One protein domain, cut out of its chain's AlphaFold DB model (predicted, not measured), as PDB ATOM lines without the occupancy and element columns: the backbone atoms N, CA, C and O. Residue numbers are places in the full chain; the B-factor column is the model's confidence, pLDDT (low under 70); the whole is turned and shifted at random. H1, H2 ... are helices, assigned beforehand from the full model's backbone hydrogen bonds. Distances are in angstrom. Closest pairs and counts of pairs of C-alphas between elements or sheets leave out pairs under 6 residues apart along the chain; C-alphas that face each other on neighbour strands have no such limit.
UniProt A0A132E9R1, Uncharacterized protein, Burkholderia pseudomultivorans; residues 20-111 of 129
ATOM      1  N   ASP A  20      41.263 132.406   6.930       82.56
ATOM      2  CA  ASP A  20      40.204 132.703   7.893       82.56
ATOM      3  C   ASP A  20      39.280 133.843   7.458       82.56
ATOM      4  O   ASP A  20      38.088 133.786   7.759       82.56
ATOM      5  N   ILE A  21      39.802 134.834   6.728       84.62
ATOM      6  CA  ILE A  21      38.993 135.883   6.099       84.62
ATOM      7  C   ILE A  21      38.155 135.267   4.975       84.62
ATOM      8  O   ILE A  21      36.949 135.481   4.939       84.62
ATOM      9  N   ALA A  22      38.755 134.419   4.132       88.00
ATOM     10  CA  ALA A  22      38.030 133.741   3.057       88.00
ATOM     11  C   ALA A  22      36.882 132.855   3.579       88.00
ATOM     12  O   ALA A  22      35.778 132.895   3.038       88.00
ATOM     13  N   LEU A  23      37.113 132.099   4.660       88.75
ATOM     14  CA  LEU A  23      36.062 131.330   5.333       88.75
ATOM     15  C   LEU A  23      34.956 132.230   5.896       88.75
ATOM     16  O   LEU A  23      33.781 131.898   5.767       88.75
ATOM     17  N   ALA A  24      35.327 133.354   6.513       86.81
ATOM     18  CA  ALA A  24      34.375 134.290   7.100       86.81
ATOM     19  C   ALA A  24      33.496 134.979   6.044       86.81
ATOM     20  O   ALA A  24      32.295 135.134   6.254       86.81
ATOM     21  N   GLU A  25      34.073 135.369   4.907       90.12
ATOM     22  CA  GLU A  25      33.330 135.955   3.786       90.12
ATOM     23  C   GLU A  25      32.357 134.955   3.171       90.12
ATOM     24  O   GLU A  25      31.200 135.300   2.942       90.12
ATOM     25  N   PHE A  26      32.800 133.713   2.954       92.94
ATOM     26  CA  PHE A  26      31.929 132.666   2.431       92.94
ATOM     27  C   PHE A  26      30.783 132.349   3.400       92.94
ATOM     28  O   PHE A  26      29.628 132.269   2.989       92.94
ATOM     29  N   GLU A  27      31.068 132.229   4.703       91.56
ATOM     30  CA  GLU A  27      30.013 132.055   5.708       91.56
ATOM     31  C   GLU A  27      29.034 133.239   5.687       91.56
ATOM     32  O   GLU A  27      27.821 133.034   5.726       91.56
ATOM     33  N   GLY A  28      29.538 134.468   5.545       91.00
ATOM     34  CA  GLY A  28      28.713 135.662   5.375       91.00
ATOM     35  C   GLY A  28      27.806 135.604   4.140       91.00
ATOM     36  O   GLY A  28      26.618 135.902   4.246       91.00
ATOM     37  N   GLU A  29      28.318 135.179   2.983       93.50
ATOM     38  CA  GLU A  29      27.522 134.993   1.758       93.50
ATOM     39  C   GLU A  29      26.371 134.001   1.985       93.50
ATOM     40  O   GLU A  29      25.216 134.306   1.680       93.50
ATOM     41  N   ILE A  30      26.662 132.845   2.588       94.06
ATOM     42  CA  ILE A  30      25.666 131.805   2.876       94.06
ATOM     43  C   ILE A  30      24.576 132.312   3.826       94.06
ATOM     44  O   ILE A  30      23.390 132.063   3.603       94.06
ATOM     45  N   LEU A  31      24.959 133.051   4.869       90.94
ATOM     46  CA  LEU A  31      24.008 133.632   5.814       90.94
ATOM     47  C   LEU A  31      23.166 134.757   5.187       90.94
ATOM     48  O   LEU A  31      22.010 134.932   5.573       90.94
ATOM     49  N   LEU A  32      23.704 135.517   4.225       91.56
ATOM     50  CA  LEU A  32      22.925 136.506   3.471       91.56
ATOM     51  C   LEU A  32      21.884 135.820   2.587       91.56
ATOM     52  O   LEU A  32      20.719 136.205   2.627       91.56
ATOM     53  N   ILE A  33      22.279 134.789   1.837       92.06
ATOM     54  CA  ILE A  33      21.366 133.993   1.002       92.06
ATOM     55  C   ILE A  33      20.215 133.433   1.852       92.06
ATOM     56  O   ILE A  33      19.051 133.615   1.496       92.06
ATOM     57  N   GLU A  34      20.527 132.849   3.017       89.69
ATOM     58  CA  GLU A  34      19.526 132.378   3.990       89.69
ATOM     59  C   GLU A  34      18.585 133.508   4.434       89.69
ATOM     60  O   GLU A  34      17.366 133.338   4.422       89.69
ATOM     61  N   ALA A  35      19.131 134.670   4.802       89.00
ATOM     62  CA  ALA A  35      18.346 135.804   5.289       89.00
ATOM     63  C   ALA A  35      17.405 136.392   4.224       89.00
ATOM     64  O   ALA A  35      16.313 136.852   4.562       89.00
ATOM     65  N   TYR A  36      17.813 136.373   2.953       91.00
ATOM     66  CA  TYR A  36      16.990 136.827   1.830       91.00
ATOM     67  C   TYR A  36      16.053 135.740   1.279       91.00
ATOM     68  O   TYR A  36      15.172 136.058   0.483       91.00
ATOM     69  N   GLY A  37      16.185 134.486   1.724       88.75
ATOM     70  CA  GLY A  37      15.366 133.367   1.251       88.75
ATOM     71  C   GLY A  37      15.651 132.968  -0.200       88.75
ATOM     72  O   GLY A  37      14.776 132.413  -0.864       88.75
ATOM     73  N   GLU A  38      16.850 133.275  -0.694       92.12
ATOM     74  CA  GLU A  38      17.298 132.891  -2.034       92.12
ATOM     75  C   GLU A  38      17.714 131.406  -2.045       92.12
ATOM     76  O   GLU A  38      18.240 130.905  -1.046       92.12
ATOM     77  N   PRO A  39      17.494 130.668  -3.148       90.69
ATOM     78  CA  PRO A  39      17.855 129.257  -3.219       90.69
ATOM     79  C   PRO A  39      19.374 129.065  -3.268       90.69
ATOM     80  O   PRO A  39      20.101 129.799  -3.949       90.69
ATOM     81  N   PHE A  40      19.864 128.015  -2.606       95.56
ATOM     82  CA  PHE A  40      21.252 127.597  -2.783       95.56
ATOM     83  C   PHE A  40      21.452 126.896  -4.135       95.56
ATOM     84  O   PHE A  40      20.518 126.421  -4.774       95.56
ATOM     85  N   THR A  41      22.705 126.840  -4.589       96.19
ATOM     86  CA  THR A  41      23.091 126.217  -5.862       96.19
ATOM     87  C   THR A  41      24.181 125.179  -5.620       96.19
ATOM     88  O   THR A  41      24.872 125.218  -4.596       96.19
ATOM     89  N   LEU A  42      24.421 124.295  -6.595       96.69
ATOM     90  CA  LEU A  42      25.552 123.362  -6.531       96.69
ATOM     91  C   LEU A  42      26.916 124.059  -6.422       96.69
ATOM     92  O   LEU A  42      27.852 123.449  -5.907       96.69
ATOM     93  N   ARG A  43      27.037 125.327  -6.850       96.81
ATOM     94  CA  ARG A  43      28.244 126.141  -6.623       96.81
ATOM     95  C   ARG A  43      28.472 126.378  -5.132       96.81
ATOM     96  O   ARG A  43      29.577 126.162  -4.656       96.81
ATOM     97  N   HIS A  44      27.437 126.787  -4.399       96.62
ATOM     98  CA  HIS A  44      27.552 127.025  -2.957       96.62
ATOM     99  C   HIS A  44      27.946 125.737  -2.225       96.62
ATOM    100  O   HIS A  44      28.845 125.749  -1.388       96.62
ATOM    101  N   LEU A  45      27.344 124.604  -2.605       96.81
ATOM    102  CA  LEU A  45      27.714 123.308  -2.041       96.81
ATOM    103  C   LEU A  45      29.167 122.930  -2.368       96.81
ATOM    104  O   LEU A  45      29.907 122.522  -1.475       96.81
ATOM    105  N   SER A  46      29.593 123.043  -3.628       96.69
ATOM    106  CA  SER A  46      30.946 122.642  -4.032       96.69
ATOM    107  C   SER A  46      32.026 123.511  -3.384       96.69
ATOM    108  O   SER A  46      33.065 122.994  -2.966       96.69
ATOM    109  N   GLU A  47      31.760 124.807  -3.234       96.94
ATOM    110  CA  GLU A  47      32.629 125.753  -2.541       96.94
ATOM    111  C   GLU A  47      32.715 125.429  -1.044       96.94
ATOM    112  O   GLU A  47      33.820 125.263  -0.523       96.94
ATOM    113  N   ALA A  48      31.575 125.183  -0.383       95.25
ATOM    114  CA  ALA A  48      31.537 124.778   1.022       95.25
ATOM    115  C   ALA A  48      32.341 123.491   1.280       95.25
ATOM    116  O   ALA A  48      33.131 123.415   2.223       95.25
ATOM    117  N   VAL A  49      32.188 122.483   0.414       94.94
ATOM    118  CA  VAL A  49      32.927 121.213   0.506       94.94
ATOM    119  C   VAL A  49      34.424 121.412   0.275       94.94
ATOM    120  O   VAL A  49      35.240 120.808   0.974       94.94
ATOM    121  N   THR A  50      34.803 122.259  -0.683       95.44
ATOM    122  CA  THR A  50      36.213 122.554  -0.979       95.44
ATOM    123  C   THR A  50      36.885 123.237   0.208       95.44
ATOM    124  O   THR A  50      37.950 122.804   0.650       95.44
ATOM    125  N   LEU A  51      36.232 124.254   0.768       93.56
ATOM    126  CA  LEU A  51      36.711 124.987   1.937       93.56
ATOM    127  C   LEU A  51      36.783 124.101   3.187       93.56
ATOM    128  O   LEU A  51      37.759 124.185   3.928       93.56
ATOM    129  N   TYR A  52      35.812 123.209   3.398       91.75
ATOM    130  CA  TYR A  52      35.844 122.247   4.504       91.75
ATOM    131  C   TYR A  52      37.026 121.283   4.391       91.75
ATOM    132  O   TYR A  52      37.767 121.099   5.352       91.75
ATOM    133  N   ARG A  53      37.259 120.704   3.208       91.88
ATOM    134  CA  ARG A  53      38.404 119.806   2.983       91.88
ATOM    135  C   ARG A  53      39.738 120.524   3.175       91.88
ATOM    136  O   ARG A  53      40.660 119.955   3.753       91.88
ATOM    137  N   LEU A  54      39.833 121.772   2.718       91.38
ATOM    138  CA  LEU A  54      41.023 122.591   2.927       91.38
ATOM    139  C   LEU A  54      41.229 122.913   4.414       91.38
ATOM    140  O   LEU A  54      42.349 122.802   4.906       91.38
ATOM    141  N   HIS A  55      40.158 123.238   5.145       89.56
ATOM    142  CA  HIS A  55      40.208 123.426   6.596       89.56
ATOM    143  C   HIS A  55      40.712 122.168   7.305       89.56
ATOM    144  O   HIS A  55      41.642 122.280   8.097       89.56
ATOM    145  N   GLN A  56      40.184 120.985   6.974       87.81
ATOM    146  CA  GLN A  56      40.649 119.719   7.550       87.81
ATOM    147  C   GLN A  56      42.149 119.501   7.313       87.81
ATOM    148  O   GLN A  56      42.888 119.254   8.264       87.81
ATOM    149  N   ALA A  57      42.609 119.665   6.070       89.38
ATOM    150  CA  ALA A  57      44.016 119.487   5.720       89.38
ATOM    151  C   ALA A  57      44.939 120.465   6.468       89.38
ATOM    152  O   ALA A  57      46.023 120.094   6.908       89.38
ATOM    153  N   LEU A  58      44.517 121.719   6.641       87.12
ATOM    154  CA  LEU A  58      45.294 122.726   7.364       87.12
ATOM    155  C   LEU A  58      45.236 122.539   8.891       87.12
ATOM    156  O   LEU A  58      46.223 122.810   9.577       87.12
ATOM    157  N   ALA A  59      44.112 122.055   9.422       82.81
ATOM    158  CA  ALA A  59      43.948 121.735  10.837       82.81
ATOM    159  C   ALA A  59      44.841 120.557  11.259       82.81
ATOM    160  O   ALA A  59      45.459 120.610  12.320       82.81
ATOM    161  N   GLU A  60      44.987 119.535  10.408       83.56
ATOM    162  CA  GLU A  60      45.927 118.421  10.628       83.56
ATOM    163  C   GLU A  60      47.388 118.886  10.717       83.56
ATOM    164  O   GLU A  60      48.191 118.297  11.439       83.56
ATOM    165  N   LEU A  61      47.728 119.976  10.026       82.88
ATOM    166  CA  LEU A  61      49.054 120.595  10.065       82.88
ATOM    167  C   LEU A  61      49.231 121.579  11.237       82.88
ATOM    168  O   LEU A  61      50.274 122.225  11.327       82.88
ATOM    169  N   ALA A  62      48.235 121.703  12.123       73.38
ATOM    170  CA  ALA A  62      48.195 122.662  13.232       73.38
ATOM    171  C   ALA A  62      48.397 124.130  12.795       73.38
ATOM    172  O   ALA A  62      48.889 124.955  13.565       73.38
ATOM    173  N   LEU A  63      48.018 124.464  11.555       69.94
ATOM    174  CA  LEU A  63      48.207 125.798  10.975       69.94
ATOM    175  C   LEU A  63      47.041 126.756  11.249       69.94
ATOM    176  O   LEU A  63      47.140 127.933  10.910       69.94
ATOM    177  N   LEU A  64      45.937 126.273  11.829       67.75
ATOM    178  CA  LEU A  64      44.713 127.052  12.017       67.75
ATOM    179  C   LEU A  64      44.136 126.884  13.424       67.75
ATOM    180  O   LEU A  64      43.974 125.766  13.900       67.75
ATOM    181  N   ASP A  65      43.722 128.005  14.015       64.38
ATOM    182  CA  ASP A  65      42.945 128.074  15.265       64.38
ATOM    183  C   ASP A  65      41.456 128.400  14.996       64.38
ATOM    184  O   ASP A  65      40.750 128.995  15.805       64.38
ATOM    185  N   ILE A  66      40.965 128.093  13.789       66.06
ATOM    186  CA  ILE A  66      39.600 128.433  13.360       66.06
ATOM    187  C   ILE A  66      38.662 127.266  13.664       66.06
ATOM    188  O   ILE A  66      38.914 126.139  13.224       66.06
ATOM    189  N   ASP A  67      37.532 127.549  14.326       65.88
ATOM    190  CA  ASP A  67      36.467 126.560  14.492       65.88
ATOM    191  C   ASP A  67      35.906 126.135  13.117       65.88
ATOM    192  O   ASP A  67      35.386 126.938  12.350       65.88
ATOM    193  N   GLY A  68      36.014 124.845  12.775       75.69
ATOM    194  CA  GLY A  68      35.443 124.283  11.536       75.69
ATOM    195  C   GLY A  68      33.906 124.301  11.506       75.69
ATOM    196  O   GLY A  68      33.280 123.817  10.568       75.69
ATOM    197  N   GLN A  69      33.272 124.858  12.540       83.31
ATOM    198  CA  GLN A  69      31.826 124.851  12.723       83.31
ATOM    199  C   GLN A  69      31.102 125.710  11.685       83.31
ATOM    200  O   GLN A  69      30.046 125.302  11.202       83.31
ATOM    201  N   GLY A  70      31.660 126.876  11.338       84.81
ATOM    202  CA  GLY A  70      31.063 127.779  10.347       84.81
ATOM    203  C   GLY A  70      30.916 127.102   8.988       84.81
ATOM    204  O   GLY A  70      29.835 127.085   8.398       84.81
ATOM    205  N   ILE A  71      31.975 126.427   8.540       89.44
ATOM    206  CA  ILE A  71      31.963 125.751   7.246       89.44
ATOM    207  C   ILE A  71      31.111 124.470   7.257       89.44
ATOM    208  O   ILE A  71      30.357 124.234   6.312       89.44
ATOM    209  N   SER A  72      31.118 123.698   8.350       90.06
ATOM    210  CA  SER A  72      30.222 122.541   8.512       90.06
ATOM    211  C   SER A  72      28.745 122.953   8.518       90.06
ATOM    212  O   SER A  72      27.902 122.255   7.951       90.06
ATOM    213  N   ARG A  73      28.417 124.122   9.091       89.06
ATOM    214  CA  ARG A  73      27.077 124.717   8.990       89.06
ATOM    215  C   ARG A  73      26.729 125.080   7.548       89.06
ATOM    216  O   ARG A  73      25.633 124.744   7.112       89.06
ATOM    217  N   CYS A  74      27.641 125.708   6.808       92.88
ATOM    218  CA  CYS A  74      27.405 126.046   5.402       92.88
ATOM    219  C   CYS A  74      27.109 124.798   4.557       92.88
ATOM    220  O   CYS A  74      26.176 124.807   3.754       92.88
ATOM    221  N   ILE A  75      27.843 123.699   4.788       94.38
ATOM    222  CA  ILE A  75      27.574 122.407   4.141       94.38
ATOM    223  C   ILE A  75      26.159 121.923   4.459       94.38
ATOM    224  O   ILE A  75      25.424 121.571   3.539       94.38
ATOM    225  N   ARG A  76      25.756 121.925   5.736       92.62
ATOM    226  CA  ARG A  76      24.400 121.524   6.141       92.62
ATOM    227  C   ARG A  76      23.340 122.348   5.418       92.62
ATOM    228  O   ARG A  76      22.445 121.769   4.817       92.62
ATOM    229  N   MET A  77      23.467 123.674   5.453       93.12
ATOM    230  CA  MET A  77      22.507 124.587   4.827       93.12
ATOM    231  C   MET A  77      22.349 124.289   3.335       93.12
ATOM    232  O   MET A  77      21.228 124.183   2.850       93.12
ATOM    233  N   CYS A  78      23.456 124.050   2.627       95.31
ATOM    234  CA  CYS A  78      23.408 123.670   1.217       95.31
ATOM    235  C   CYS A  78      22.770 122.288   0.998       95.31
ATOM    236  O   CYS A  78      22.015 122.106   0.057       95.31
ATOM    237  N   VAL A  79      23.074 121.295   1.836       94.25
ATOM    238  CA  VAL A  79      22.576 119.912   1.689       94.25
ATOM    239  C   VAL A  79      21.094 119.764   2.067       94.25
ATOM    240  O   VAL A  79      20.407 118.869   1.554       94.25
ATOM    241  N   ASP A  80      20.601 120.615   2.963       93.44
ATOM    242  CA  ASP A  80      19.200 120.645   3.386       93.44
ATOM    243  C   ASP A  80      18.327 121.488   2.440       93.44
ATOM    244  O   ASP A  80      17.106 121.314   2.415       93.44
ATOM    245  N   ASP A  81      18.938 122.345   1.616       95.62
ATOM    246  CA  ASP A  81      18.243 123.158   0.621       95.62
ATOM    247  C   ASP A  81      17.532 122.309  -0.445       95.62
ATOM    248  O   ASP A  81      18.083 121.371  -1.031       95.62
ATOM    249  N   ALA A  82      16.276 122.655  -0.727       95.56
ATOM    250  CA  ALA A  82      15.435 121.884  -1.633       95.56
ATOM    251  C   ALA A  82      15.923 121.919  -3.090       95.56
ATOM    252  O   ALA A  82      15.810 120.901  -3.781       95.56
ATOM    253  N   ALA A  83      16.464 123.050  -3.560       95.50
ATOM    254  CA  ALA A  83      16.957 123.189  -4.927       95.50
ATOM    255  C   ALA A  83      18.224 122.349  -5.127       95.50
ATOM    256  O   ALA A  83      18.290 121.541  -6.056       95.50
ATOM    257  N   VAL A  84      19.167 122.421  -4.185       97.06
ATOM    258  CA  VAL A  84      20.381 121.590  -4.196       97.06
ATOM    259  C   VAL A  84      20.038 120.101  -4.154       97.06
ATOM    260  O   VAL A  84      20.550 119.320  -4.959       97.06
ATOM    261  N   ARG A  85      19.137 119.680  -3.258       97.25
ATOM    262  CA  ARG A  85      18.706 118.273  -3.176       97.25
ATOM    263  C   ARG A  85      18.055 117.797  -4.465       97.25
ATOM    264  O   ARG A  85      18.302 116.665  -4.887       97.25
ATOM    265  N   PHE A  86      17.230 118.640  -5.081       97.12
ATOM    266  CA  PHE A  86      16.616 118.342  -6.366       97.12
ATOM    267  C   PHE A  86      17.685 118.124  -7.443       97.12
ATOM    268  O   PHE A  86      17.677 117.074  -8.087       97.12
ATOM    269  N   GLU A  87      18.649 119.037  -7.583       97.62
ATOM    270  CA  GLU A  87      19.737 118.914  -8.560       97.62
ATOM    271  C   GLU A  87      20.591 117.654  -8.337       97.62
ATOM    272  O   GLU A  87      20.819 116.882  -9.270       97.62
ATOM    273  N   LEU A  88      21.000 117.371  -7.096       97.56
ATOM    274  CA  LEU A  88      21.769 116.162  -6.767       97.56
ATOM    275  C   LEU A  88      20.989 114.868  -7.042       97.56
ATOM    276  O   LEU A  88      21.582 113.851  -7.411       97.56
ATOM    277  N   THR A  89      19.665 114.900  -6.869       97.62
ATOM    278  CA  THR A  89      18.784 113.772  -7.198       97.62
ATOM    279  C   THR A  89      18.709 113.566  -8.708       97.62
ATOM    280  O   THR A  89      18.823 112.431  -9.161       97.62
ATOM    281  N   GLN A  90      18.582 114.643  -9.496       97.88
ATOM    282  CA  GLN A  90      18.594 114.563 -10.965       97.88
ATOM    283  C   GLN A  90      19.913 113.992 -11.503       97.88
ATOM    284  O   GLN A  90      19.919 113.273 -12.498       97.88
ATOM    285  N   LEU A  91      21.021 114.270 -10.817       97.19
ATOM    286  CA  LEU A  91      22.337 113.715 -11.134       97.19
ATOM    287  C   LEU A  91      22.546 112.283 -10.608       97.19
ATOM    288  O   LEU A  91      23.534 111.648 -10.967       97.19
ATOM    289  N   GLY A  92      21.650 111.764  -9.761       97.38
ATOM    290  CA  GLY A  92      21.760 110.425  -9.174       97.38
ATOM    291  C   GLY A  92      22.869 110.277  -8.127       97.38
ATOM    292  O   GLY A  92      23.296 109.160  -7.851       97.38
ATOM    293  N   VAL A  93      23.352 111.383  -7.547       97.25
ATOM    294  CA  VAL A  93      24.511 111.394  -6.630       97.25
ATOM    295  C   VAL A  93      24.173 111.821  -5.203       97.25
ATOM    296  O   VAL A  93      25.063 111.834  -4.357       97.25
ATOM    297  N   LEU A  94      22.909 112.156  -4.910       95.75
ATOM    298  CA  LEU A  94      22.496 112.676  -3.599       95.75
ATOM    299  C   LEU A  94      22.970 111.795  -2.433       95.75
ATOM    300  O   LEU A  94      23.611 112.297  -1.517       95.75
ATOM    301  N   GLU A  95      22.696 110.491  -2.471       96.12
ATOM    302  CA  GLU A  95      23.076 109.576  -1.384       96.12
ATOM    303  C   GLU A  95      24.596 109.480  -1.203       96.12
ATOM    304  O   GLU A  95      25.083 109.508  -0.074       96.12
ATOM    305  N   GLY A  96      25.352 109.435  -2.305       96.06
ATOM    306  CA  GLY A  96      26.815 109.417  -2.264       96.06
ATOM    307  C   GLY A  96      27.386 110.696  -1.655       96.06
ATOM    308  O   GLY A  96      28.258 110.633  -0.796       96.06
ATOM    309  N   VAL A  97      26.839 111.856  -2.027       94.31
ATOM    310  CA  VAL A  97      27.234 113.148  -1.448       94.31
ATOM    311  C   VAL A  97      26.911 113.206   0.048       94.31
ATOM    312  O   VAL A  97      27.754 113.631   0.832       94.31
ATOM    313  N   LEU A  98      25.732 112.738   0.473       94.56
ATOM    314  CA  LEU A  98      25.363 112.685   1.893       94.56
ATOM    315  C   LEU A  98      26.301 111.786   2.707       94.56
ATOM    316  O   LEU A  98      26.676 112.146   3.823       94.56
ATOM    317  N   LEU A  99      26.686 110.637   2.148       94.31
ATOM    318  CA  LEU A  99      27.604 109.702   2.790       94.31
ATOM    319  C   LEU A  99      29.004 110.307   2.951       94.31
ATOM    320  O   LEU A  99      29.558 110.283   4.048       94.31
ATOM    321  N   GLU A 100      29.547 110.897   1.885       92.44
ATOM    322  CA  GLU A 100      30.866 111.545   1.896       92.44
ATOM    323  C   GLU A 100      30.929 112.725   2.876       92.44
ATOM    324  O   GLU A 100      31.960 112.983   3.498       92.44
ATOM    325  N   LEU A 101      29.815 113.441   3.051       92.88
ATOM    326  CA  LEU A 101      29.736 114.605   3.931       92.88
ATOM    327  C   LEU A 101      29.308 114.269   5.362       92.88
ATOM    328  O   LEU A 101      29.265 115.168   6.200       92.88
ATOM    329  N   ALA A 102      29.057 112.998   5.690       90.44
ATOM    330  CA  ALA A 102      28.596 112.586   7.015       90.44
ATOM    331  C   ALA A 102      29.505 113.090   8.151       90.44
ATOM    332  O   ALA A 102      29.014 113.485   9.207       90.44
ATOM    333  N   GLY A 103      30.823 113.145   7.926       85.44
ATOM    334  CA  GLY A 103      31.778 113.716   8.880       85.44
ATOM    335  C   GLY A 103      31.511 115.194   9.183       85.44
ATOM    336  O   GLY A 103      31.381 115.557  10.350       85.44
ATOM    337  N   ALA A 104      31.348 116.023   8.146       85.06
ATOM    338  CA  ALA A 104      31.030 117.447   8.290       85.06
ATOM    339  C   ALA A 104      29.664 117.651   8.961       85.06
ATOM    340  O   ALA A 104      29.500 118.490   9.845       85.06
ATOM    341  N   LEU A 105      28.686 116.828   8.578       85.00
ATOM    342  CA  LEU A 105      27.329 116.874   9.113       85.00
ATOM    343  C   LEU A 105      27.266 116.438  10.588       85.00
ATOM    344  O   LEU A 105      26.398 116.894  11.321       85.00
ATOM    345  N   ASN A 106      28.180 115.601  11.073       82.19
ATOM    346  CA  ASN A 106      28.182 115.174  12.477       82.19
ATOM    347  C   ASN A 106      28.912 116.145  13.419       82.19
ATOM    348  O   ASN A 106      28.774 116.029  14.632       82.19
ATOM    349  N   GLN A 107      29.675 117.104  12.887       69.06
ATOM    350  CA  GLN A 107      30.502 118.032  13.672       69.06
ATOM    351  C   GLN A 107      29.759 119.270  14.198       69.06
ATOM    352  O   GLN A 107      30.381 120.146  14.800       69.06
ATOM    353  N   GLN A 108      28.449 119.392  13.972       61.91
ATOM    354  CA  GLN A 108      27.728 120.585  14.400       61.91
ATOM    355  C   GLN A 108      27.426 120.601  15.897       61.91
ATOM    356  O   GLN A 108      26.806 119.691  16.444       61.91
ATOM    357  N   ASP A 109      27.755 121.737  16.504       55.22
ATOM    358  CA  ASP A 109      27.114 122.203  17.721       55.22
ATOM    359  C   ASP A 109      25.730 122.760  17.339       55.22
ATOM    360  O   ASP A 109      25.614 123.762  16.628       55.22
ATOM    361  N   VAL A 110      24.663 122.077  17.759       53.16
ATOM    362  CA  VAL A 110      23.254 122.343  17.387       53.16
ATOM    363  C   VAL A 110      22.753 123.709  17.911       53.16
ATOM    364  O   VAL A 110      21.624 124.117  17.649       53.16
ATOM    365  N   HIS A 111      23.589 124.458  18.635       48.69
ATOM    366  CA  HIS A 111      23.167 125.568  19.487       48.69
ATOM    367  C   HIS A 111      23.553 126.979  19.016       48.69
ATOM    368  O   HIS A 111      23.098 127.945  19.627       48.69
TER     369      HIS A 111
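Overview. This is residues 20 to 111 of the 129 residues of an uncharacterized protein of Burkholderia pseudomultivorans (UniProt A0A132E9R1). Three helices, H1, H2 and H3, make a loose up-and-down bundle, with the shorter H3 at the core of the model. Beyond the end of H3, the three short helices H4, H5 and H6 form a curved arm that folds back along H3, with H4 across the beginning of H2, H5 running opposite to H3, and H6 packed on residues 72 to 76 of H3. The printed part has 92 residues, with six named helices in the order H1 H2 H3 H4 H5 H6 and no named strand, and its class is all helix. The whole is compact, with a radius of gyration of the C-alphas of 13.1 A, and the C-alphas span 39 by 29 by 24 A.

Arrangement. H1, residues 20 to 36, is close to but not clearly touching H2, residues 42 to 60; the closest C-alphas, those of Leu 23 and Leu 51, are 7.2 A apart, and the two run opposite ways at a shallow tilt of 32 degrees. H3, residues 69 to 80, is the hub, touching three other helices. With its residues 70 to 74 alone it touches residues 23 to 30 of H1; the closest C-alphas, those of Glu 27 and Gly 70, are 6.4 A apart, and the tilt of 37 degrees, the same way, is only just steep. H2 and H3 form a helical hairpin, opposite ways at a shallow tilt of 30 degrees; H2 touches H3 with its residues 44 to 52 alone, and the closest C-alphas, those of Leu 45 and Cys 78, are 5.4 A apart. H1, H2 and H3 are a bundle, up and down, each running against the one before it in the chain. H4, residues 82 to 90, only just touches H2, with 3 pairs of C-alphas within 8 A; the closest are those of Leu 42 and Val 84, 5.9 A apart, and the lines are about perpendicular at 88 degrees. H5, residues 94 to 100, touches no helix but is near H4, with the C-alphas of Leu 88 and Leu 94 closest at 4.8 A. H6, residues 102 to 106, touches residues 72 to 76 of H3, with the C-alphas of Ser 72 and Ala 104 closest at 5.2 A. H5 and H6 meet only through their link. H1 is apart from H4, H5 and H6. In H1, H2, H3, H4, H5 and H6 every O i to N i+4 pair is within hydrogen-bond range.

Along the chain. H1 begins at C-alpha 20, (40.204, 132.703, 7.893), and runs 24.3 A to C-alpha 36. H2, the longest with 19 residues, runs 27.1 A from C-alpha 42, (25.552, 123.362, -6.531), to C-alpha 60. H3 has 12 residues and is 16.3 A long, and H4 has 9 residues and is 12.3 A long. H5 has 7 residues, and H6 has 5 and ends at C-alpha 106, (28.182, 115.174, 12.477).

Size, cuts and confidence. The two C-alphas farthest apart are those of Ala 62 and Gln 90, at 39.1 A, and the first and last printed C-alphas, of Asp 20 and His 111, are 21.8 A apart. The printed part has no cut. No link is long: the link from H2 to H3, 8 residues, is short, and the other four are tight. The mean pLDDT of the printed part is 88.5; residues 63 to 67 and 107 to 111 are under 70.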